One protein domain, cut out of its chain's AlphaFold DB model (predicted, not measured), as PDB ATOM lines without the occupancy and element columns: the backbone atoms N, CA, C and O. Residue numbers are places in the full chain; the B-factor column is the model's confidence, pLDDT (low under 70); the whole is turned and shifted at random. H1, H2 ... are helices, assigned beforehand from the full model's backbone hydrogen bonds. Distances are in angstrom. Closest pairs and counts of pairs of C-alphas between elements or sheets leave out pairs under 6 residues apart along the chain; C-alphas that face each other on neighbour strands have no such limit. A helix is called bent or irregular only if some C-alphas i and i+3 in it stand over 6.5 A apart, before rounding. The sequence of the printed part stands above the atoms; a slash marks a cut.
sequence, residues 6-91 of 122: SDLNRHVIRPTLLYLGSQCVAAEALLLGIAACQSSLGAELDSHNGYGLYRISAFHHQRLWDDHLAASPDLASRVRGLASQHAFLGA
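Overview. This is residues 6 to 91 of the 122 residues of an uncharacterized protein of Pseudomonas argentinensis (UniProt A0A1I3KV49). Four helices make a loose frame of two angled pairs: H1 and H2 make one side, H3 and H4 make a corner on the other, and a long loop, residues 39 to 57, joins H2 to H3. The start of H4 comes near the end of H1, while residues 83 to 91, of which 83 to 90 belong to H4, stick out free. The printed part has 86 residues with four named helices, in the order H1, H2, H3, H4, and no named strand; its class is all helix. By its radius of gyration of the C-alphas, 13.6 A, the whole is compact, and its C-alphas span 36 by 29 by 28 A.

Along the chain. H1 runs from Ser 6, C-alpha at (38.246, -23.647, -11.354), to Leu 20, and is 20.0 A long from first to last C-alpha. It is irregular, but only just: C-alphas 11 and 14 are 6.8 A apart. H2, residues 25 to 38, is 19.9 A long. H3 begins at Ala 58, C-alpha at (40.180, -24.448, -38.417), and ends at Leu 69, 15.1 A away. It is neither bent nor irregular, but only just: C-alphas 66 and 69 are 6.0 A apart. H4, residues 73 to 90, measures 25.7 A and ends at C-alpha 90, (43.351, -39.121, -25.417).

Arrangement. H1 and H2 touch, H2 with residues 28 to 32 alone; their closest C-alphas, of Ile 13 and Glu 28, are 6.4 A apart. They run opposite ways at a steep tilt of 55 degrees. H2 and H3 are apart. H3 and H4 form a helical hairpin, opposite ways at a steep tilt of 41 degrees. They only just touch, with 3 pairs of C-alphas within 8 A, through residues 65 to 69 of H3 and 75 to 76 of H4 alone; the closest C-alphas are those of Leu 69 and Ala 76, at 4.9 A. H1 and H4 are close but not clearly touching, with the C-alphas of Leu 20 and Arg 78 closest at 7.6 A; their tilt of 37 degrees is only just steep, and they run opposite ways. H1 and H3 are apart, and so are H2 and H4. In H2, H3 and H4 every O i to N i+4 pair is within hydrogen-bond range; in H1, 9 of 11 are.

Size, cuts and confidence. The two C-alphas farthest apart, those of Ala 43 and Pro 73, are 36.5 A from each other. The printed part has no cut. The links H1 to H2 and H3 to H4 are tight, with 4 and 3 residues, and the link H2 to H3 is long, with 19. The mean pLDDT of the printed part is 74.6; residues 39 to 53, residue 55 and residues 86 to 91 are under 70.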
ATOM      1  N   SER A   6      37.137 -23.353 -12.258       74.25
ATOM      2  CA  SER A   6      38.246 -23.647 -11.354       74.25
ATOM      3  C   SER A   6      39.086 -24.855 -11.786       74.25
ATOM      4  O   SER A   6      40.312 -24.776 -11.745       74.25
ATOM      5  N   ASP A   7      38.464 -25.945 -12.241       77.25
ATOM      6  CA  ASP A   7      39.170 -27.144 -12.706       77.25
ATOM      7  C   ASP A   7      39.872 -26.900 -14.038       77.25
ATOM      8  O   ASP A   7      41.016 -27.318 -14.211       77.25
ATOM      9  N   LEU A   8      39.233 -26.163 -14.947       77.94
ATOM     10  CA  LEU A   8      39.857 -25.736 -16.197       77.94
ATOM     11  C   LEU A   8      41.085 -24.854 -15.936       77.94
ATOM     12  O   LEU A   8      42.127 -25.040 -16.567       77.94
ATOM     13  N   ASN A   9      40.984 -23.905 -15.000       81.56
ATOM     14  CA  ASN A   9      42.133 -23.081 -14.638       81.56
ATOM     15  C   ASN A   9      43.259 -23.947 -14.073       81.56
ATOM     16  O   ASN A   9      44.384 -23.912 -14.572       81.56
ATOM     17  N   ARG A  10      42.934 -24.748 -13.055       82.62
ATOM     18  CA  ARG A  10      43.905 -25.510 -12.273       82.62
ATOM     19  C   ARG A  10      44.627 -26.571 -13.095       82.62
ATOM     20  O   ARG A  10      45.826 -26.747 -12.903       82.62
ATOM     21  N   HIS A  11      43.915 -27.271 -13.975       80.62
ATOM     22  CA  HIS A  11      44.453 -28.437 -14.677       80.62
ATOM     23  C   HIS A  11      44.880 -28.145 -16.117       80.62
ATOM     24  O   HIS A  11      45.664 -28.914 -16.664       80.62
ATOM     25  N   VAL A  12      44.406 -27.053 -16.728       82.56
ATOM     26  CA  VAL A  12      44.723 -26.729 -18.130       82.56
ATOM     27  C   VAL A  12      45.402 -25.369 -18.238       82.56
ATOM     28  O   VAL A  12      46.580 -25.304 -18.568       82.56
ATOM     29  N   ILE A  13      44.708 -24.275 -17.909       84.12
ATOM     30  CA  ILE A  13      45.195 -22.917 -18.219       84.12
ATOM     31  C   ILE A  13      46.499 -22.602 -17.481       84.12
ATOM     32  O   ILE A  13      47.483 -22.202 -18.102       84.12
ATOM     33  N   ARG A  14      46.529 -22.796 -16.160       84.31
ATOM     34  CA  ARG A  14      47.702 -22.483 -15.340       84.31
ATOM     35  C   ARG A  14      48.907 -23.367 -15.692       84.31
ATOM     36  O   ARG A  14      49.974 -22.797 -15.920       84.31
ATOM     37  N   PRO A  15      48.785 -24.706 -15.806       84.19
ATOM     38  CA  PRO A  15      49.889 -25.550 -16.265       84.19
ATOM     39  C   PRO A  15      50.414 -25.176 -17.658       84.19
ATOM     40  O   PRO A  15      51.627 -25.113 -17.851       84.19
ATOM     41  N   THR A  16      49.534 -24.859 -18.617       85.25
ATOM     42  CA  THR A  16      49.953 -24.454 -19.969       85.25
ATOM     43  C   THR A  16      50.694 -23.116 -19.963       85.25
ATOM     44  O   THR A  16      51.739 -22.994 -20.602       85.25
ATOM     45  N   LEU A  17      50.210 -22.116 -19.220       85.19
ATOM     46  CA  LEU A  17      50.890 -20.821 -19.116       85.19
ATOM     47  C   LEU A  17      52.249 -20.933 -18.416       85.19
ATOM     48  O   LEU A  17      53.201 -20.278 -18.842       85.19
ATOM     49  N   LEU A  18      52.356 -21.781 -17.387       86.25
ATOM     50  CA  LEU A  18      53.632 -22.099 -16.738       86.25
ATOM     51  C   LEU A  18      54.617 -22.726 -17.729       86.25
ATOM     52  O   LEU A  18      55.757 -22.279 -17.816       86.25
ATOM     53  N   TYR A  19      54.170 -23.705 -18.517       83.12
ATOM     54  CA  TYR A  19      55.004 -24.371 -19.519       83.12
ATOM     55  C   TYR A  19      55.494 -23.420 -20.624       83.12
ATOM     56  O   TYR A  19      56.627 -23.523 -21.093       83.12
ATOM     57  N   LEU A  20      54.658 -22.460 -21.031       83.62
ATOM     58  CA  LEU A  20      55.027 -21.450 -22.026       83.62
ATOM     59  C   LEU A  20      55.888 -20.313 -21.449       83.62
ATOM     60  O   LEU A  20      56.447 -19.536 -22.223       83.62
ATOM     61  N   GLY A  21      56.039 -20.234 -20.122       83.50
ATOM     62  CA  GLY A  21      56.771 -19.164 -19.438       83.50
ATOM     63  C   GLY A  21      56.014 -17.832 -19.377       83.50
ATOM     64  O   GLY A  21      56.625 -16.798 -19.133       83.50
ATOM     65  N   SER A  22      54.693 -17.852 -19.580       81.38
ATOM     66  CA  SER A  22      53.833 -16.661 -19.671       81.38
ATOM     67  C   SER A  22      52.792 -16.610 -18.549       81.38
ATOM     68  O   SER A  22      51.673 -16.134 -18.743       81.38
ATOM     69  N   GLN A  23      53.122 -17.152 -17.374       82.12
ATOM     70  CA  GLN A  23      52.185 -17.215 -16.257       82.12
ATOM     71  C   GLN A  23      51.941 -15.826 -15.667       82.12
ATOM     72  O   GLN A  23      52.825 -15.210 -15.078       82.12
ATOM     73  N   CYS A  24      50.711 -15.338 -15.807       86.69
ATOM     74  CA  CYS A  24      50.247 -14.152 -15.108       86.69
ATOM     75  C   CYS A  24      48.757 -14.275 -14.775       86.69
ATOM     76  O   CYS A  24      47.975 -14.867 -15.520       86.69
ATOM     77  N   VAL A  25      48.359 -13.682 -13.646       86.19
ATOM     78  CA  VAL A  25      46.973 -13.733 -13.149       86.19
ATOM     79  C   VAL A  25      45.995 -13.131 -14.165       86.19
ATOM     80  O   VAL A  25      44.894 -13.645 -14.345       86.19
ATOM     81  N   ALA A  26      46.417 -12.083 -14.881       86.75
ATOM     82  CA  ALA A  26      45.614 -11.451 -15.923       86.75
ATOM     83  C   ALA A  26      45.356 -12.384 -17.119       86.75
ATOM     84  O   ALA A  26      44.224 -12.455 -17.592       86.75
ATOM     85  N   ALA A  27      46.361 -13.136 -17.584       86.44
ATOM     86  CA  ALA A  27      46.189 -14.093 -18.681       86.44
ATOM     87  C   ALA A  27      45.299 -15.268 -18.267       86.44
ATOM     88  O   ALA A  27      44.441 -15.687 -19.039       86.44
ATOM     89  N   GLU A  28      45.455 -15.768 -17.039       86.31
ATOM     90  CA  GLU A  28      44.585 -16.815 -16.501       86.31
ATOM     91  C   GLU A  28      43.116 -16.368 -16.446       86.31
ATOM     92  O   GLU A  28      42.230 -17.096 -16.896       86.31
ATOM     93  N   ALA A  29      42.854 -15.161 -15.932       85.50
ATOM     94  CA  ALA A  29      41.510 -14.592 -15.855       85.50
ATOM     95  C   ALA A  29      40.917 -14.308 -17.245       85.50
ATOM     96  O   ALA A  29      39.740 -14.583 -17.475       85.50
ATOM     97  N   LEU A  30      41.728 -13.811 -18.185       86.94
ATOM     98  CA  LEU A  30      41.310 -13.560 -19.563       86.94
ATOM     99  C   LEU A  30      40.913 -14.860 -20.269       86.94
ATOM    100  O   LEU A  30      39.831 -14.937 -20.844       86.94
ATOM    101  N   LEU A  31      41.757 -15.891 -20.198       84.69
ATOM    102  CA  LEU A  31      41.486 -17.189 -20.820       84.69
ATOM    103  C   LEU A  31      40.242 -17.853 -20.217       84.69
ATOM    104  O   LEU A  31      39.409 -18.374 -20.956       84.69
ATOM    105  N   LEU A  32      40.059 -17.756 -18.898       83.94
ATOM    106  CA  LEU A  32      38.830 -18.202 -18.242       83.94
ATOM    107  C   LEU A  32      37.590 -17.433 -18.705       83.94
ATOM    108  O   LEU A  32      36.560 -18.046 -18.975       83.94
ATOM    109  N   GLY A  33      37.683 -16.106 -18.796       81.44
ATOM    110  CA  GLY A  33      36.587 -15.260 -19.260       81.44
ATOM    111  C   GLY A  33      36.192 -15.585 -20.698       81.44
ATOM    112  O   GLY A  33      35.014 -15.779 -20.982       81.44
ATOM    113  N   ILE A  34      37.173 -15.741 -21.592       82.44
ATOM    114  CA  ILE A  34      36.932 -16.140 -22.984       82.44
ATOM    115  C   ILE A  34      36.281 -17.523 -23.028       82.44
ATOM    116  O   ILE A  34      35.280 -17.686 -23.720       82.44
ATOM    117  N   ALA A  35      36.789 -18.498 -22.271       80.38
ATOM    118  CA  ALA A  35      36.190 -19.825 -22.191       80.38
ATOM    119  C   ALA A  35      34.726 -19.766 -21.726       80.38
ATOM    120  O   ALA A  35      33.865 -20.398 -22.337       80.38
ATOM    121  N   ALA A  36      34.418 -18.976 -20.694       77.06
ATOM    122  CA  ALA A  36      33.056 -18.801 -20.196       77.06
ATOM    123  C   ALA A  36      32.136 -18.134 -21.233       77.06
ATOM    124  O   ALA A  36      31.029 -18.619 -21.465       77.06
ATOM    125  N   CYS A  37      32.594 -17.064 -21.892       74.25
ATOM    126  CA  CYS A  37      31.816 -16.352 -22.907       74.25
ATOM    127  C   CYS A  37      31.597 -17.189 -24.175       74.25
ATOM    128  O   CYS A  37      30.488 -17.228 -24.697       74.25
ATOM    129  N   GLN A  38      32.636 -17.864 -24.672       70.69
ATOM    130  CA  GLN A  38      32.573 -18.622 -25.924       70.69
ATOM    131  C   GLN A  38      31.761 -19.907 -25.769       70.69
ATOM    132  O   GLN A  38      30.944 -20.218 -26.633       70.69
ATOM    133  N   SER A  39      31.910 -20.616 -24.649       64.62
ATOM    134  CA  SER A  39      31.129 -21.829 -24.374       64.62
ATOM    135  C   SER A  39      29.711 -21.561 -23.859       64.62
ATOM    136  O   SER A  39      28.979 -22.518 -23.608       64.62
ATOM    137  N   SER A  40      29.317 -20.292 -23.668       63.97
ATOM    138  CA  SER A  40      28.068 -19.907 -22.992       63.97
ATOM    139  C   SER A  40      27.918 -20.621 -21.636       63.97
ATOM    140  O   SER A  40      26.937 -21.311 -21.374       63.97
ATOM    141  N   LEU A  41      28.965 -20.555 -20.801       58.75
ATOM    142  CA  LEU A  41      29.084 -21.302 -19.534       58.75
ATOM    143  C   LEU A  41      28.963 -22.840 -19.688       58.75
ATOM    144  O   LEU A  41      28.601 -23.547 -18.748       58.75
ATOM    145  N   GLY A  42      29.293 -23.380 -20.862       54.28
ATOM    146  CA  GLY A  42      29.192 -24.806 -21.178       54.28
ATOM    147  C   GLY A  42      27.860 -25.241 -21.800       54.28
ATOM    148  O   GLY A  42      27.642 -26.443 -21.928       54.28
ATOM    149  N   ALA A  43      26.984 -24.309 -22.189       53.84
ATOM    150  CA  ALA A  43      25.720 -24.616 -22.866       53.84
ATOM    151  C   ALA A  43      25.885 -24.924 -24.369       53.84
ATOM    152  O   ALA A  43      25.056 -25.627 -24.935       53.84
ATOM    153  N   GLU A  44      26.959 -24.444 -25.009       55.81
ATOM    154  CA  GLU A  44      27.203 -24.604 -26.453       55.81
ATOM    155  C   GLU A  44      28.554 -25.271 -26.752       55.81
ATOM    156  O   GLU A  44      29.421 -24.707 -27.421       55.81
ATOM    157  N   LEU A  45      28.765 -26.480 -26.231       55.66
ATOM    158  CA  LEU A  45      29.954 -27.278 -26.566       55.66
ATOM    159  C   LEU A  45      29.807 -28.066 -27.880       55.66
ATOM    160  O   LEU A  45      30.811 -28.537 -28.405       55.66
ATOM    161  N   ASP A  46      28.586 -28.190 -28.410       49.62
ATOM    162  CA  ASP A  46      28.256 -29.054 -29.559       49.62
ATOM    163  C   ASP A  46      27.950 -28.269 -30.855       49.62
ATOM    164  O   ASP A  46      27.668 -28.833 -31.914       49.62
ATOM    165  N   SER A  47      28.019 -26.935 -30.802       51.19
ATOM    166  CA  SER A  47      27.717 -26.077 -31.947       51.19
ATOM    167  C   SER A  47      28.817 -26.186 -33.008       51.19
ATOM    168  O   SER A  47      29.975 -25.850 -32.768       51.19
ATOM    169  N   HIS A  48      28.436 -26.595 -34.220       53.22
ATOM    170  CA  HIS A  48      29.292 -26.981 -35.355       53.22
ATOM    171  C   HIS A  48      30.182 -25.868 -35.960       53.22
ATOM    172  O   HIS A  48      30.677 -26.010 -37.075       53.22
ATOM    173  N   ASN A  49      30.375 -24.745 -35.262       54.25
ATOM    174  CA  ASN A  49      30.988 -23.528 -35.800       54.25
ATOM    175  C   ASN A  49      32.341 -23.152 -35.160       54.25
ATOM    176  O   ASN A  49      32.779 -22.007 -35.253       54.25
ATOM    177  N   GLY A  50      33.011 -24.092 -34.495       54.50
ATOM    178  CA  GLY A  50      34.349 -23.903 -33.929       54.50
ATOM    179  C   GLY A  50      34.740 -25.078 -33.039       54.50
ATOM    180  O   GLY A  50      33.882 -25.667 -32.391       54.50
ATOM    181  N   TYR A  51      36.021 -25.444 -33.012       59.06
ATOM    182  CA  TYR A  51      36.462 -26.600 -32.236       59.06
ATOM    183  C   TYR A  51      36.706 -26.217 -30.771       59.06
ATOM    184  O   TYR A  51      37.471 -25.298 -30.466       59.06
ATOM    185  N   GLY A  52      36.076 -26.964 -29.865       66.44
ATOM    186  CA  GLY A  52      36.347 -26.930 -28.431       66.44
ATOM    187  C   GLY A  52      35.920 -25.649 -27.709       66.44
ATOM    188  O   GLY A  52      35.163 -24.819 -28.205       66.44
ATOM    189  N   LEU A  53      36.446 -25.495 -26.494       68.69
ATOM    190  CA  LEU A  53      36.022 -24.495 -25.511       68.69
ATOM    191  C   LEU A  53      36.172 -23.033 -25.968       68.69
ATOM    192  O   LEU A  53      35.398 -22.171 -25.562       68.69
ATOM    193  N   TYR A  54      37.168 -22.761 -26.811       70.81
ATOM    194  CA  TYR A  54      37.468 -21.423 -27.323       70.81
ATOM    195  C   TYR A  54      36.837 -21.146 -28.692       70.81
ATOM    196  O   TYR A  54      37.041 -20.062 -29.233       70.81
ATOM    197  N   ARG A  55      36.099 -22.113 -29.263       68.56
ATOM    198  CA  ARG A  55      35.422 -21.999 -30.567       68.56
ATOM    199  C   ARG A  55      36.338 -21.487 -31.682       68.56
ATOM    200  O   ARG A  55      35.931 -20.712 -32.545       68.56
ATOM    201  N   ILE A  56      37.588 -21.941 -31.683       71.44
ATOM    202  CA  ILE A  56      38.550 -21.562 -32.717       71.44
ATOM    203  C   ILE A  56      38.222 -22.385 -33.968       71.44
ATOM    204  O   ILE A  56      38.227 -23.616 -33.939       71.44
ATOM    205  N   SER A  57      37.890 -21.713 -35.070       74.38
ATOM    206  CA  SER A  57      37.675 -22.380 -36.357       74.38
ATOM    207  C   SER A  57      39.004 -22.889 -36.924       74.38
ATOM    208  O   SER A  57      40.057 -22.313 -36.650       74.38
ATOM    209  N   ALA A  58      38.971 -23.933 -37.762       71.81
ATOM    210  CA  ALA A  58      40.180 -24.448 -38.417       71.81
ATOM    211  C   ALA A  58      40.944 -23.347 -39.177       71.81
ATOM    212  O   ALA A  58      42.167 -23.276 -39.097       71.81
ATOM    213  N   PHE A  59      40.213 -22.444 -39.838       76.81
ATOM    214  CA  PHE A  59      40.789 -21.295 -40.535       76.81
ATOM    215  C   PHE A  59      41.534 -20.344 -39.585       76.81
ATOM    216  O   PHE A  59      42.670 -19.966 -39.862       76.81
ATOM    217  N   HIS A  60      40.929 -19.978 -38.448       77.12
ATOM    218  CA  HIS A  60      41.590 -19.113 -37.466       77.12
ATOM    219  C   HIS A  60      42.774 -19.802 -36.793       77.12
ATOM    220  O   HIS A  60      43.795 -19.160 -36.567       77.12
ATOM    221  N   HIS A  61      42.662 -21.101 -36.513       79.81
ATOM    222  CA  HIS A  61      43.765 -21.884 -35.971       79.81
ATOM    223  C   HIS A  61      44.959 -21.906 -36.937       79.81
ATOM    224  O   HIS A  61      46.086 -21.664 -36.516       79.81
ATOM    225  N   GLN A  62      44.712 -22.135 -38.231       78.12
ATOM    226  CA  GLN A  62      45.756 -22.144 -39.255       78.12
ATOM    227  C   GLN A  62      46.395 -20.764 -39.433       78.12
ATOM    228  O   GLN A  62      47.615 -20.659 -39.398       78.12
ATOM    229  N   ARG A  63      45.597 -19.692 -39.519       83.19
ATOM    230  CA  ARG A  63      46.135 -18.325 -39.601       83.19
ATOM    231  C   ARG A  63      46.979 -17.968 -38.374       83.19
ATOM    232  O   ARG A  63      48.065 -17.429 -38.525       83.19
ATOM    233  N   LEU A  64      46.515 -18.288 -37.164       81.44
ATOM    234  CA  LEU A  64      47.280 -18.034 -35.937       81.44
ATOM    235  C   LEU A  64      48.604 -18.807 -35.947       81.44
ATOM    236  O   LEU A  64      49.633 -18.286 -35.519       81.44
ATOM    237  N   TRP A  65      48.587 -20.031 -36.475       80.94
ATOM    238  CA  TRP A  65      49.795 -20.818 -36.661       80.94
ATOM    239  C   TRP A  65      50.778 -20.145 -37.622       80.94
ATOM    240  O   TRP A  65      51.944 -19.972 -37.271       80.94
ATOM    241  N   ASP A  66      50.312 -19.736 -38.797       83.19
ATOM    242  CA  ASP A  66      51.154 -19.146 -39.838       83.19
ATOM    243  C   ASP A  66      51.685 -17.758 -39.434       83.19
ATOM    244  O   ASP A  66      52.866 -17.471 -39.625       83.19
ATOM    245  N   ASP A  67      50.862 -16.929 -38.791       82.94
ATOM    246  CA  ASP A  67      51.223 -15.547 -38.457       82.94
ATOM    247  C   ASP A  67      52.055 -15.439 -37.165       82.94
ATOM    248  O   ASP A  67      52.933 -14.580 -37.060       82.94
ATOM    249  N   HIS A  68      51.804 -16.298 -36.165       77.88
ATOM    250  CA  HIS A  68      52.425 -16.173 -34.837       77.88
ATOM    251  C   HIS A  68      53.376 -17.312 -34.469       77.88
ATOM    252  O   HIS A  68      54.374 -17.073 -33.785       77.88
ATOM    253  N   LEU A  69      53.103 -18.549 -34.894       76.88
ATOM    254  CA  LEU A  69      53.943 -19.698 -34.541       76.88
ATOM    255  C   LEU A  69      55.017 -19.968 -35.598       76.88
ATOM    256  O   LEU A  69      56.150 -20.267 -35.232       76.88
ATOM    257  N   ALA A  70      54.726 -19.807 -36.892       77.19
ATOM    258  CA  ALA A  70      55.717 -20.023 -37.948       77.19
ATOM    259  C   ALA A  70      56.883 -19.022 -37.872       77.19
ATOM    260  O   ALA A  70      58.019 -19.381 -38.172       77.19
ATOM    261  N   ALA A  71      56.624 -17.806 -37.383       81.12
ATOM    262  CA  ALA A  71      57.649 -16.797 -37.122       81.12
ATOM    263  C   ALA A  71      58.568 -17.140 -35.929       81.12
ATOM    264  O   ALA A  71      59.621 -16.527 -35.771       81.12
ATOM    265  N   SER A  72      58.183 -18.096 -35.073       81.19
ATOM    266  CA  SER A  72      58.897 -18.459 -33.840       81.19
ATOM    267  C   SER A  72      59.053 -19.983 -33.714       81.19
ATOM    268  O   SER A  72      58.248 -20.633 -33.036       81.19
ATOM    269  N   PRO A  73      60.098 -20.585 -34.314       81.12
ATOM    270  CA  PRO A  73      60.268 -22.041 -34.370       81.12
ATOM    271  C   PRO A  73      60.322 -22.716 -32.987       81.12
ATOM    272  O   PRO A  73      59.776 -23.810 -32.817       81.12
ATOM    273  N   ASP A  74      60.891 -22.056 -31.975       82.25
ATOM    274  CA  ASP A  74      60.954 -22.582 -30.602       82.25
ATOM    275  C   ASP A  74      59.581 -22.619 -29.919       82.25
ATOM    276  O   ASP A  74      59.257 -23.547 -29.174       82.25
ATOM    277  N   LEU A  75      58.743 -21.607 -30.167       79.06
ATOM    278  CA  LEU A  75      57.376 -21.563 -29.652       79.06
ATOM    279  C   LEU A  75      56.504 -22.592 -30.377       79.06
ATOM    280  O   LEU A  75      55.802 -23.362 -29.726       79.06
ATOM    281  N   ALA A  76      56.618 -22.676 -31.706       82.62
ATOM    282  CA  ALA A  76      55.919 -23.677 -32.506       82.62
ATOM    283  C   ALA A  76      56.254 -25.107 -32.069       82.62
ATOM    284  O   ALA A  76      55.362 -25.954 -32.020       82.62
ATOM    285  N   SER A  77      57.520 -25.376 -31.741       83.38
ATOM    286  CA  SER A  77      57.972 -26.689 -31.270       83.38
ATOM    287  C   SER A  77      57.397 -27.018 -29.892       83.38
ATOM    288  O   SER A  77      56.874 -28.115 -29.695       83.38
ATOM    289  N   ARG A  78      57.401 -26.055 -28.959       82.44
ATOM    290  CA  ARG A  78      56.793 -26.221 -27.629       82.44
ATOM    291  C   ARG A  78      55.288 -26.464 -27.697       82.44
ATOM    292  O   ARG A  78      54.805 -27.380 -27.037       82.44
ATOM    293  N   VAL A  79      54.562 -25.692 -28.508       81.56
ATOM    294  CA  VAL A  79      53.110 -25.853 -28.699       81.56
ATOM    295  C   VAL A  79      52.788 -27.207 -29.338       81.56
ATOM    296  O   VAL A  79      51.910 -27.909 -28.843       81.56
ATOM    297  N   ARG A  80      53.539 -27.632 -30.369       81.88
ATOM    298  CA  ARG A  80      53.400 -28.978 -30.960       81.88
ATOM    299  C   ARG A  80      53.650 -30.082 -29.933       81.88
ATOM    300  O   ARG A  80      52.867 -31.023 -29.875       81.88
ATOM    301  N   GLY A  81      54.702 -29.954 -29.125       84.06
ATOM    302  CA  GLY A  81      55.032 -30.922 -28.077       84.06
ATOM    303  C   GLY A  81      53.975 -31.008 -26.974       84.06
ATOM    304  O   GLY A  81      53.741 -32.081 -26.428       84.06
ATOM    305  N   LEU A  82      53.304 -29.901 -26.646       81.69
ATOM    306  CA  LEU A  82      52.200 -29.900 -25.682       81.69
ATOM    307  C   LEU A  82      50.942 -30.552 -26.274       81.69
ATOM    308  O   LEU A  82      50.284 -31.352 -25.609       81.69
ATOM    309  N   ALA A  83      50.645 -30.269 -27.545       76.50
ATOM    310  CA  ALA A  83      49.541 -30.897 -28.263       76.50
ATOM    311  C   ALA A  83      49.745 -32.410 -28.438       76.50
ATOM    312  O   ALA A  83      48.792 -33.162 -28.258       76.50
ATOM    313  N   SER A  84      50.968 -32.874 -28.727       75.50
ATOM    314  CA  SER A  84      51.261 -34.309 -28.840       75.50
ATOM    315  C   SER A  84      51.109 -35.029 -27.500       75.50
ATOM    316  O   SER A  84      50.500 -36.088 -27.457       75.50
ATOM    317  N   GLN A  85      51.554 -34.423 -26.393       73.31
ATOM    318  CA  GLN A  85      51.333 -34.966 -25.045       73.31
ATOM    319  C   GLN A  85      49.840 -35.077 -24.701       73.31
ATOM    320  O   GLN A  85      49.403 -36.086 -24.156       73.31
ATOM    321  N   HIS A  86      49.032 -34.073 -25.055       65.12
ATOM    322  CA  HIS A  86      47.579 -34.135 -24.871       65.12
ATOM    323  C   HIS A  86      46.907 -35.170 -25.789       65.12
ATOM    324  O   HIS A  86      46.013 -35.889 -25.345       65.12
ATOM    325  N   ALA A  87      47.338 -35.279 -27.049       58.50
ATOM    326  CA  ALA A  87      46.837 -36.282 -27.989       58.50
ATOM    327  C   ALA A  87      47.174 -37.708 -27.527       58.50
ATOM    328  O   ALA A  87      46.329 -38.597 -27.610       58.50
ATOM    329  N   PHE A  88      48.366 -37.903 -26.960       50.16
ATOM    330  CA  PHE A  88      48.797 -39.167 -26.370       50.16
ATOM    331  C   PHE A  88      47.905 -39.601 -25.197       50.16
ATOM    332  O   PHE A  88      47.556 -40.772 -25.089       50.16
ATOM    333  N   LEU A  89      47.459 -38.663 -24.352       53.41
ATOM    334  CA  LEU A  89      46.547 -38.967 -23.240       53.41
ATOM    335  C   LEU A  89      45.124 -39.332 -23.701       53.41
ATOM    336  O   LEU A  89      44.444 -40.094 -23.017       53.41
ATOM    337  N   GLY A  90      44.666 -38.806 -24.843       47.12
ATOM    338  CA  GLY A  90      43.351 -39.121 -25.417       47.12
ATOM    339  C   GLY A  90      43.330 -40.373 -26.300       47.12
ATOM    340  O   GLY A  90      42.280 -40.986 -26.477       47.12
ATOM    341  N   ALA A  91      44.481 -40.756 -26.852       37.81
ATOM    342  CA  ALA A  91      44.624 -41.883 -27.762       37.81
ATOM    343  C   ALA A  91      46.043 -42.485 -27.664       37.81
ATOM    344  O   ALA A  91      46.852 -42.317 -28.581       37.81
TER     345      ALA A  91